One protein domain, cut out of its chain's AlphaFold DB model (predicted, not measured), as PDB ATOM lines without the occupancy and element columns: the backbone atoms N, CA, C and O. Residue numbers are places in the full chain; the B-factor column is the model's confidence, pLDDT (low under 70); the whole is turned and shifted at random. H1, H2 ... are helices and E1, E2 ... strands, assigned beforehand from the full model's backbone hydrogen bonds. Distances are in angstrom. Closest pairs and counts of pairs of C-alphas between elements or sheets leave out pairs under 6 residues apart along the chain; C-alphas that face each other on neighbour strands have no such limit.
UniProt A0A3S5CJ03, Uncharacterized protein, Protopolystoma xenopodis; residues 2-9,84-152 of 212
ATOM      1  N   PHE A   2      22.690  53.875 -27.579       92.81
ATOM      2  CA  PHE A   2      22.231  52.485 -27.594       92.81
ATOM      3  C   PHE A   2      21.508  52.161 -26.285       92.81
ATOM      4  O   PHE A   2      22.036  52.425 -25.204       92.81
ATOM      5  N   LEU A   3      20.311  51.589 -26.382       94.75
ATOM      6  CA  LEU A   3      19.526  51.125 -25.247       94.75
ATOM      7  C   LEU A   3      19.155  49.657 -25.450       94.75
ATOM      8  O   LEU A   3      18.712  49.258 -26.524       94.75
ATOM      9  N   LYS A   4      19.281  48.869 -24.386       94.44
ATOM     10  CA  LYS A   4      18.884  47.464 -24.346       94.44
ATOM     11  C   LYS A   4      17.968  47.236 -23.157       94.44
ATOM     12  O   LYS A   4      18.272  47.673 -22.049       94.44
ATOM     13  N   ALA A   5      16.897  46.482 -23.365       93.38
ATOM     14  CA  ALA A   5      16.016  46.053 -22.289       93.38
ATOM     15  C   ALA A   5      15.548  44.611 -22.496       93.38
ATOM     16  O   ALA A   5      15.360  44.150 -23.622       93.38
ATOM     17  N   LYS A   6      15.377  43.886 -21.387       91.81
ATOM     18  CA  LYS A   6      14.898  42.502 -21.377       91.81
ATOM     19  C   LYS A   6      13.379  42.490 -21.559       91.81
ATOM     20  O   LYS A   6      12.669  43.222 -20.872       91.81
ATOM     21  N   LEU A   7      12.882  41.650 -22.459       84.31
ATOM     22  CA  LEU A   7      11.457  41.368 -22.578       84.31
ATOM     23  C   LEU A   7      11.048  40.414 -21.445       84.31
ATOM     24  O   LEU A   7      11.723  39.398 -21.253       84.31
ATOM     25  N   PRO A   8       9.971  40.712 -20.696       80.19
ATOM     26  CA  PRO A   8       9.487  39.819 -19.653       80.19
ATOM     27  C   PRO A   8       9.044  38.499 -20.282       80.19
ATOM     28  O   PRO A   8       8.262  38.485 -21.238       80.19
ATOM     29  N   THR A   9       9.534  37.382 -19.752       77.38
ATOM     30  CA  THR A   9       9.031  36.073 -20.161       77.38
ATOM     31  C   THR A   9       7.700  35.811 -19.462       77.38
ATOM     32  O   THR A   9       7.427  36.350 -18.389       77.38
ATOM     33  N   ALA A  84      29.531  51.608 -51.722       67.31
ATOM     34  CA  ALA A  84      28.225  51.662 -51.064       67.31
ATOM     35  C   ALA A  84      27.816  50.307 -50.467       67.31
ATOM     36  O   ALA A  84      27.387  50.247 -49.317       67.31
ATOM     37  N   GLU A  85      28.000  49.224 -51.221       73.56
ATOM     38  CA  GLU A  85      27.674  47.863 -50.780       73.56
ATOM     39  C   GLU A  85      28.537  47.430 -49.588       73.56
ATOM     40  O   GLU A  85      28.015  46.962 -48.572       73.56
ATOM     41  N   ASP A  86      29.840  47.704 -49.636       81.00
ATOM     42  CA  ASP A  86      30.759  47.426 -48.531       81.00
ATOM     43  C   ASP A  86      30.384  48.209 -47.259       81.00
ATOM     44  O   ASP A  86      30.411  47.661 -46.150       81.00
ATOM     45  N   GLN A  87      29.956  49.469 -47.398       82.44
ATOM     46  CA  GLN A  87      29.495  50.308 -46.286       82.44
ATOM     47  C   GLN A  87      28.175  49.798 -45.678       82.44
ATOM     48  O   GLN A  87      27.989  49.834 -44.453       82.44
ATOM     49  N   GLN A  88      27.255  49.293 -46.504       84.81
ATOM     50  CA  GLN A  88      26.004  48.677 -46.051       84.81
ATOM     51  C   GLN A  88      26.276  47.388 -45.268       84.81
ATOM     52  O   GLN A  88      25.745  47.199 -44.168       84.81
ATOM     53  N   LEU A  89      27.158  46.523 -45.783       87.75
ATOM     54  CA  LEU A  89      27.586  45.320 -45.070       87.75
ATOM     55  C   LEU A  89      28.262  45.680 -43.743       87.75
ATOM     56  O   LEU A  89      27.957  45.066 -42.715       87.75
ATOM     57  N   ALA A  90      29.121  46.701 -43.736       92.50
ATOM     58  CA  ALA A  90      29.763  47.195 -42.522       92.50
ATOM     59  C   ALA A  90      28.735  47.680 -41.487       92.50
ATOM     60  O   ALA A  90      28.840  47.316 -40.314       92.50
ATOM     61  N   SER A  91      27.706  48.418 -41.916       94.50
ATOM     62  CA  SER A  91      26.620  48.914 -41.056       94.50
ATOM     63  C   SER A  91      25.822  47.769 -40.427       94.50
ATOM     64  O   SER A  91      25.594  47.739 -39.214       94.50
ATOM     65  N   HIS A  92      25.443  46.774 -41.232       93.56
ATOM     66  CA  HIS A  92      24.732  45.594 -40.748       93.56
ATOM     67  C   HIS A  92      25.568  44.805 -39.729       93.56
ATOM     68  O   HIS A  92      25.078  44.451 -38.653       93.56
ATOM     69  N   VAL A  93      26.851  44.574 -40.020       94.19
ATOM     70  CA  VAL A  93      27.772  43.896 -39.096       94.19
ATOM     71  C   VAL A  93      27.962  44.708 -37.813       94.19
ATOM     72  O   VAL A  93      27.959  44.125 -36.729       94.19
ATOM     73  N   ALA A  94      28.086  46.035 -37.903       94.69
ATOM     74  CA  ALA A  94      28.215  46.911 -36.744       94.69
ATOM     75  C   ALA A  94      27.013  46.771 -35.800       94.69
ATOM     76  O   ALA A  94      27.205  46.549 -34.604       94.69
ATOM     77  N   VAL A  95      25.786  46.790 -36.332       94.81
ATOM     78  CA  VAL A  95      24.567  46.592 -35.535       94.81
ATOM     79  C   VAL A  95      24.526  45.210 -34.886       94.81
ATOM     80  O   VAL A  95      24.230  45.108 -33.695       94.81
ATOM     81  N   LEU A  96      24.866  44.143 -35.616       93.31
ATOM     82  CA  LEU A  96      24.871  42.785 -35.056       93.31
ATOM     83  C   LEU A  96      25.860  42.621 -33.894       93.31
ATOM     84  O   LEU A  96      25.585  41.859 -32.968       93.31
ATOM     85  N   ARG A  97      26.982  43.350 -33.899       94.06
ATOM     86  CA  ARG A  97      27.977  43.320 -32.811       94.06
ATOM     87  C   ARG A  97      27.510  44.005 -31.526       94.06
ATOM     88  O   ARG A  97      28.117  43.774 -30.485       94.06
ATOM     89  N   LEU A  98      26.462  44.828 -31.587       93.94
ATOM     90  CA  LEU A  98      25.853  45.458 -30.409       93.94
ATOM     91  C   LEU A  98      24.878  44.524 -29.679       93.94
ATOM     92  O   LEU A  98      24.483  44.795 -28.544       93.94
ATOM     93  N   LEU A  99      24.458  43.439 -30.330       93.44
ATOM     94  CA  LEU A  99      23.523  42.480 -29.761       93.44
ATOM     95  C   LEU A  99      24.236  41.514 -28.815       93.44
ATOM     96  O   LEU A  99      25.435  41.266 -28.923       93.44
ATOM     97  N   GLU A 100      23.466  40.911 -27.911       92.44
ATOM     98  CA  GLU A 100      23.979  39.794 -27.121       92.44
ATOM     99  C   GLU A 100      24.412  38.626 -28.022       92.44
ATOM    100  O   GLU A 100      23.732  38.328 -29.012       92.44
ATOM    101  N   PRO A 101      25.498  37.911 -27.670       90.12
ATOM    102  CA  PRO A 101      25.920  36.732 -28.408       90.12
ATOM    103  C   PRO A 101      24.783  35.712 -28.543       90.12
ATOM    104  O   PRO A 101      24.187  35.279 -27.559       90.12
ATOM    105  N   GLY A 102      24.487  35.314 -29.782       88.00
ATOM    106  CA  GLY A 102      23.424  34.352 -30.082       88.00
ATOM    107  C   GLY A 102      22.005  34.933 -30.097       88.00
ATOM    108  O   GLY A 102      21.057  34.188 -30.361       88.00
ATOM    109  N   GLU A 103      21.830  36.238 -29.871       90.31
ATOM    110  CA  GLU A 103      20.542  36.892 -30.088       90.31
ATOM    111  C   GLU A 103      20.226  36.923 -31.590       90.31
ATOM    112  O   GLU A 103      21.050  37.309 -32.419       90.31
ATOM    113  N   ARG A 104      19.005  36.522 -31.953       89.62
ATOM    114  CA  ARG A 104      18.507  36.607 -33.331       89.62
ATOM    115  C   ARG A 104      17.430  37.676 -33.398       89.62
ATOM    116  O   ARG A 104      16.446  37.589 -32.664       89.62
ATOM    117  N   LEU A 105      17.620  38.662 -34.272       91.62
ATOM    118  CA  LEU A 105      16.618  39.688 -34.537       91.62
ATOM    119  C   LEU A 105      15.443  39.068 -35.293       91.62
ATOM    120  O   LEU A 105      15.633  38.405 -36.309       91.62
ATOM    121  N   ASN A 106      14.237  39.273 -34.777       88.75
ATOM    122  CA  ASN A 106      13.005  38.770 -35.365       88.75
ATOM    123  C   ASN A 106      12.337  39.845 -36.228       88.75
ATOM    124  O   ASN A 106      11.901  39.573 -37.343       88.75
ATOM    125  N   VAL A 107      12.278  41.079 -35.716       92.25
ATOM    126  CA  VAL A 107      11.683  42.216 -36.425       92.25
ATOM    127  C   VAL A 107      12.495  43.480 -36.176       92.25
ATOM    128  O   VAL A 107      13.030  43.677 -35.084       92.25
ATOM    129  N   MET A 108      12.566  44.333 -37.195       94.94
ATOM    130  CA  MET A 108      13.234  45.628 -37.158       94.94
ATOM    131  C   MET A 108      12.252  46.712 -37.583       94.94
ATOM    132  O   MET A 108      11.523  46.542 -38.561       94.94
ATOM    133  N   TYR A 109      12.256  47.827 -36.865       95.00
ATOM    134  CA  TYR A 109      11.429  48.986 -37.159       95.00
ATOM    135  C   TYR A 109      12.279  50.243 -37.152       95.00
ATOM    136  O   TYR A 109      13.167  50.404 -36.317       95.00
ATOM    137  N   ARG A 110      11.957  51.163 -38.054       95.00
ATOM    138  CA  ARG A 110      12.429  52.542 -37.963       95.00
ATOM    139  C   ARG A 110      11.750  53.182 -36.746       95.00
ATOM    140  O   ARG A 110      10.539  53.031 -36.580       95.00
ATOM    141  N   CYS A 111      12.506  53.844 -35.875       95.06
ATOM    142  CA  CYS A 111      11.967  54.556 -34.714       95.06
ATOM    143  C   CYS A 111      12.658  55.906 -34.492       95.06
ATOM    144  O   CYS A 111      13.813  56.083 -34.867       95.06
ATOM    145  N   ALA A 112      11.961  56.845 -33.856       94.62
ATOM    146  CA  ALA A 112      12.539  58.105 -33.414       94.62
ATOM    147  C   ALA A 112      12.393  58.217 -31.899       94.62
ATOM    148  O   ALA A 112      11.297  58.074 -31.352       94.62
ATOM    149  N   ARG A 113      13.505  58.463 -31.214       93.94
ATOM    150  CA  ARG A 113      13.535  58.736 -29.784       93.94
ATOM    151  C   ARG A 113      13.397  60.234 -29.561       93.94
ATOM    152  O   ARG A 113      14.157  61.019 -30.120       93.94
ATOM    153  N   ILE A 114      12.452  60.608 -28.705       94.12
ATOM    154  CA  ILE A 114      12.212  62.000 -28.316       94.12
ATOM    155  C   ILE A 114      12.879  62.256 -26.969       94.12
ATOM    156  O   ILE A 114      12.613  61.544 -25.998       94.12
ATOM    157  N   ALA A 115      13.743  63.262 -26.906       91.56
ATOM    158  CA  ALA A 115      14.405  63.700 -25.684       91.56
ATOM    159  C   ALA A 115      14.259  65.220 -25.548       91.56
ATOM    160  O   ALA A 115      14.976  65.989 -26.175       91.56
ATOM    161  N   GLY A 116      13.300  65.667 -24.735       94.12
ATOM    162  CA  GLY A 116      12.949  67.087 -24.692       94.12
ATOM    163  C   GLY A 116      12.366  67.543 -26.033       94.12
ATOM    164  O   GLY A 116      11.306  67.055 -26.421       94.12
ATOM    165  N   LEU A 117      13.052  68.470 -26.709       91.75
ATOM    166  CA  LEU A 117      12.714  68.942 -28.062       91.75
ATOM    167  C   LEU A 117      13.533  68.244 -29.159       91.75
ATOM    168  O   LEU A 117      13.235  68.422 -30.338       91.75
ATOM    169  N   ASP A 118      14.542  67.461 -28.775       90.44
ATOM    170  CA  ASP A 118      15.430  66.792 -29.713       90.44
ATOM    171  C   ASP A 118      14.836  65.461 -30.171       90.44
ATOM    172  O   ASP A 118      14.205  64.716 -29.407       90.44
ATOM    173  N   VAL A 119      15.070  65.161 -31.445       92.56
ATOM    174  CA  VAL A 119      14.619  63.943 -32.110       92.56
ATOM    175  C   VAL A 119      15.847  63.195 -32.597       92.56
ATOM    176  O   VAL A 119      16.649  63.732 -33.357       92.56
ATOM    177  N   HIS A 120      15.983  61.944 -32.170       94.12
ATOM    178  CA  HIS A 120      17.048  61.058 -32.620       94.12
ATOM    179  C   HIS A 120      16.440  59.880 -33.365       94.12
ATOM    180  O   HIS A 120      15.747  59.052 -32.773       94.12
ATOM    181  N   GLU A 121      16.681  59.813 -34.667       94.00
ATOM    182  CA  GLU A 121      16.249  58.680 -35.475       94.00
ATOM    183  C   GLU A 121      17.159  57.469 -35.270       94.00
ATOM    184  O   GLU A 121      18.343  57.585 -34.941       94.00
ATOM    185  N   GLY A 122      16.571  56.290 -35.427       95.62
ATOM    186  CA  GLY A 122      17.209  55.037 -35.087       95.62
ATOM    187  C   GLY A 122      16.411  53.805 -35.497       95.62
ATOM    188  O   GLY A 122      15.370  53.872 -36.161       95.62
ATOM    189  N   LEU A 123      16.884  52.661 -35.019       96.56
ATOM    190  CA  LEU A 123      16.251  51.361 -35.175       96.56
ATOM    191  C   LEU A 123      15.763  50.814 -33.840       96.56
ATOM    192  O   LEU A 123      16.500  50.789 -32.855       96.56
ATOM    193  N   LEU A 124      14.540  50.292 -33.851       96.88
ATOM    194  CA  LEU A 124      13.983  49.447 -32.807       96.88
ATOM    195  C   LEU A 124      14.030  47.993 -33.281       96.88
ATOM    196  O   LEU A 124      13.355  47.613 -34.239       96.88
ATOM    197  N   LEU A 125      14.825  47.176 -32.601       96.00
ATOM    198  CA  LEU A 125      15.069  45.782 -32.954       96.00
ATOM    199  C   LEU A 125      14.493  44.874 -31.871       96.00
ATOM    200  O   LEU A 125      14.820  45.014 -30.692       96.00
ATOM    201  N   PHE A 126      13.673  43.907 -32.269       94.81
ATOM    202  CA  PHE A 126      13.153  42.880 -31.372       94.81
ATOM    203  C   PHE A 126      13.955  41.601 -31.539       94.81
ATOM    204  O   PHE A 126      13.907  40.961 -32.589       94.81
ATOM    205  N   GLY A 127      14.688  41.229 -30.497       92.38
ATOM    206  CA  GLY A 127      15.284  39.912 -30.368       92.38
ATOM    207  C   GLY A 127      14.315  38.909 -29.735       92.38
ATOM    208  O   GLY A 127      13.118  39.159 -29.584       92.38
ATOM    209  N   ARG A 128      14.836  37.748 -29.339       89.94
ATOM    210  CA  ARG A 128      14.062  36.698 -28.664       89.94
ATOM    211  C   ARG A 128      13.727  37.075 -27.226       89.94
ATOM    212  O   ARG A 128      12.661  36.719 -26.732       89.94
ATOM    213  N   ALA A 129      14.664  37.715 -26.537       89.25
ATOM    214  CA  ALA A 129      14.546  37.989 -25.109       89.25
ATOM    215  C   ALA A 129      14.856  39.441 -24.752       89.25
ATOM    216  O   ALA A 129      14.665  39.825 -23.600       89.25
ATOM    217  N   CYS A 130      15.347  40.237 -25.701       92.94
ATOM    218  CA  CYS A 130      15.597  41.657 -25.512       92.94
ATOM    219  C   CYS A 130      14.993  42.463 -26.661       92.94
ATOM    220  O   CYS A 130      14.811  41.949 -27.764       92.94
ATOM    221  N   PHE A 131      14.744  43.742 -26.415       95.06
ATOM    222  CA  PHE A 131      14.628  44.728 -27.479       95.06
ATOM    223  C   PHE A 131      15.770  45.739 -27.376       95.06
ATOM    224  O   PHE A 131      16.316  45.977 -26.292       95.06
ATOM    225  N   TYR A 132      16.129  46.306 -28.521       96.94
ATOM    226  CA  TYR A 132      17.251  47.219 -28.685       96.94
ATOM    227  C   TYR A 132      16.773  48.481 -29.389       96.94
ATOM    228  O   TYR A 132      16.044  48.386 -30.372       96.94
ATOM    229  N   LEU A 133      17.188  49.644 -28.901       97.00
ATOM    230  CA  LEU A 133      16.976  50.928 -29.560       97.00
ATOM    231  C   LEU A 133      18.342  51.536 -29.872       97.00
ATOM    232  O   LEU A 133      19.153  51.734 -28.966       97.00
ATOM    233  N   ILE A 134      18.606  51.777 -31.153       97.00
ATOM    234  CA  ILE A 134      19.915  52.190 -31.665       97.00
ATOM    235  C   ILE A 134      19.733  53.457 -32.489       97.00
ATOM    236  O   ILE A 134      19.166  53.392 -33.574       97.00
ATOM    237  N   ASP A 135      20.203  54.598 -31.993       96.06
ATOM    238  CA  ASP A 135      20.163  55.839 -32.776       96.06
ATOM    239  C   ASP A 135      21.256  55.845 -33.861       96.06
ATOM    240  O   ASP A 135      22.292  55.197 -33.693       96.06
ATOM    241  N   GLY A 136      21.058  56.631 -34.920       95.12
ATOM    242  CA  GLY A 136      22.042  56.839 -35.993       95.12
ATOM    243  C   GLY A 136      21.964  55.819 -37.132       95.12
ATOM    244  O   GLY A 136      22.711  55.922 -38.094       95.12
ATOM    245  N   TYR A 137      21.040  54.861 -37.057       95.44
ATOM    246  CA  TYR A 137      20.798  53.870 -38.107       95.44
ATOM    247  C   TYR A 137      19.354  53.935 -38.596       95.44
ATOM    248  O   TYR A 137      18.436  54.231 -37.832       95.44
ATOM    249  N   THR A 138      19.133  53.600 -39.862       94.50
ATOM    250  CA  THR A 138      17.799  53.508 -40.463       94.50
ATOM    251  C   THR A 138      17.695  52.290 -41.380       94.50
ATOM    252  O   THR A 138      18.684  51.616 -41.667       94.50
ATOM    253  N   LEU A 139      16.468  51.988 -41.805       92.69
ATOM    254  CA  LEU A 139      16.199  51.027 -42.868       92.69
ATOM    255  C   LEU A 139      15.894  51.795 -44.148       92.69
ATOM    256  O   LEU A 139      14.991  52.634 -44.163       92.69
ATOM    257  N   VAL A 140      16.611  51.471 -45.219       88.94
ATOM    258  CA  VAL A 140      16.268  51.919 -46.576       88.94
ATOM    259  C   VAL A 140      15.161  51.037 -47.171       88.94
ATOM    260  O   VAL A 140      14.776  50.019 -46.591       88.94
ATOM    261  N   ASN A 141      14.629  51.397 -48.342       86.38
ATOM    262  CA  ASN A 141      13.505  50.691 -48.977       86.38
ATOM    263  C   ASN A 141      13.792  49.201 -49.247       86.38
ATOM    264  O   ASN A 141      12.873  48.383 -49.207       86.38
ATOM    265  N   THR A 142      15.060  48.838 -49.462       87.19
ATOM    266  CA  THR A 142      15.532  47.449 -49.617       87.19
ATOM    267  C   THR A 142      15.533  46.658 -48.303       87.19
ATOM    268  O   THR A 142      15.835  45.469 -48.303       87.19
ATOM    269  N   ARG A 143      15.138  47.285 -47.183       88.56
ATOM    270  CA  ARG A 143      15.228  46.770 -45.805       88.56
ATOM    271  C   ARG A 143      16.658  46.513 -45.333       88.56
ATOM    272  O   ARG A 143      16.869  45.744 -44.398       88.56
ATOM    273  N   GLU A 144      17.625  47.176 -45.949       91.31
ATOM    274  CA  GLU A 144      19.015  47.144 -45.514       91.31
ATOM    275  C   GLU A 144      19.249  48.165 -44.404       91.31
ATOM    276  O   GLU A 144      18.650  49.244 -44.389       91.31
ATOM    277  N   ILE A 145      20.114  47.801 -43.460       93.62
ATOM    278  CA  ILE A 145      20.536  48.679 -42.370       93.62
ATOM    279  C   ILE A 145      21.642  49.584 -42.894       93.62
ATOM    280  O   ILE A 145      22.667  49.091 -43.361       93.62
ATOM    281  N   VAL A 146      21.455  50.892 -42.756       93.50
ATOM    282  CA  VAL A 146      22.442  51.898 -43.160       93.50
ATOM    283  C   VAL A 146      22.573  52.940 -42.056       93.50
ATOM    284  O   VAL A 146      21.597  53.257 -41.370       93.50
ATOM    285  N   GLU A 147      23.786  53.447 -41.862       93.69
ATOM    286  CA  GLU A 147      24.032  54.622 -41.027       93.69
ATOM    287  C   GLU A 147      23.385  55.866 -41.655       93.69
ATOM    288  O   GLU A 147      23.479  56.091 -42.860       93.69
ATOM    289  N   ILE A 148      22.707  56.674 -40.839       91.88
ATOM    290  CA  ILE A 148      21.934  57.830 -41.312       91.88
ATOM    291  C   ILE A 148      22.853  58.871 -41.962       91.88
ATOM    292  O   ILE A 148      22.528  59.393 -43.025       91.88
ATOM    293  N   ASP A 149      24.022  59.116 -41.369       89.44
ATOM    294  CA  ASP A 149      24.982  60.114 -41.854       89.44
ATOM    295  C   ASP A 149      25.721  59.668 -43.132       89.44
ATOM    296  O   ASP A 149      26.312  60.492 -43.828       89.44
ATOM    297  N   ALA A 150      25.668  58.372 -43.464       87.31
ATOM    298  CA  ALA A 150      26.280  57.796 -44.661       87.31
ATOM    299  C   ALA A 150      25.330  57.761 -45.872       87.31
ATOM    300  O   ALA A 150      25.738  57.367 -46.968       87.31
ATOM    301  N   LEU A 151      24.060  58.143 -45.700       84.25
ATOM    302  CA  LEU A 151      23.105  58.187 -46.802       84.25
ATOM    303  C   LEU A 151      23.479  59.302 -47.794       84.25
ATOM    304  O   LEU A 151      23.752  60.434 -47.385       84.25
ATOM    305  N   PRO A 152      23.447  59.030 -49.113       80.31
ATOM    306  CA  PRO A 152      23.619  60.070 -50.117       80.31
ATOM    307  C   PRO A 152      22.584  61.179 -49.916       80.31
ATOM    308  O   PRO A 152      21.416  60.896 -49.660       80.31
TER     309      PRO A 152
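AT A GLANCE: This is residues 2 to 9 and 84 to 152 of the 212 residues of an uncharacterized protein of Protopolystoma xenopodis (UniProt A0A3S5CJ03). A strongly twisted sheet of four strands has one long hairpin, E2 and E3, whose strands both bend and whose turn end, at residues 115 to 118, reaches out from the body. A small two-stranded hairpin, E5 and E6, sits between this sheet and the one helix, H1: E5 packs on E3, and E6 packs on H1. You see 77 residues with one named helix and six named strands, in the order E1, H1, E2, E3, E4, E5, E6. The large sheet runs E1, E4, E3, E2, all antiparallel, as is the small sheet E5, E6, and the class is mixed, helices and strands. The whole is compact, with a radius of gyration of the C-alphas of 12.7 A and spans of 41 by 34 by 19 A.

IN THESE COORDINATES: Find C-alpha 2 at (22.231, 52.485, -27.594), where E1 begins; it runs to residue 6. After the cut, H1 takes residues 84 to 97, from C-alpha 84 at (28.225, 51.662, -51.064), and is 20.1 A long. E2 is residues 107 to 115, 24.2 A long, and bends by 55 degrees at residue 110. E3 is residues 118 to 126, 24.1 A long, and bends by 52 degrees at residue 121. E4 follows at residues 130 to 135, 16.6 A long, then E5 at 137 to 139 and E6 at 145 to 147, which ends at C-alpha 147, (24.032, 54.622, -41.027).

HOW THE PARTS SIT: Begin with the large sheet at its edge strand E1, antiparallel to E4 at 167 degrees; look at N 3 and O 133, 2.8 A apart. E4 and E3 form a hairpin at 147 degrees, with N 123 and O 134 at 2.8 A. E3 and the other edge strand, E2, form a hairpin at 154 degrees, with N 113 and O 120 at 2.8 A. E2, E3 and E4 are a meander, each strand the antiparallel neighbour of the one before. E5 and E3 are closest at the C-alphas of Tyr 137 and Gly 122, 4.8 A apart. E5 and E6 form a hairpin, with N 138 and O 146 at 2.9 A. E6 and H1 are closest at the C-alphas of Ile 145 and His 92, 5.5 A apart. H1 is not on the large sheet; in its backbone every O i to N i+4 pair is within hydrogen-bond range.

THE WHOLE: The C-alphas of Thr 9 and Pro 152 are the two farthest apart, at 41.1 A. Residues 10 to 83 are not printed, and C-alphas 9 and 84 stand 39.6 A apart across this cut. Of the links that are printed whole, H1 to E2 is short and the others are tight. The mean pLDDT of the printed part is 91.2; look for low confidence at residue 84, the one printed residue under 70.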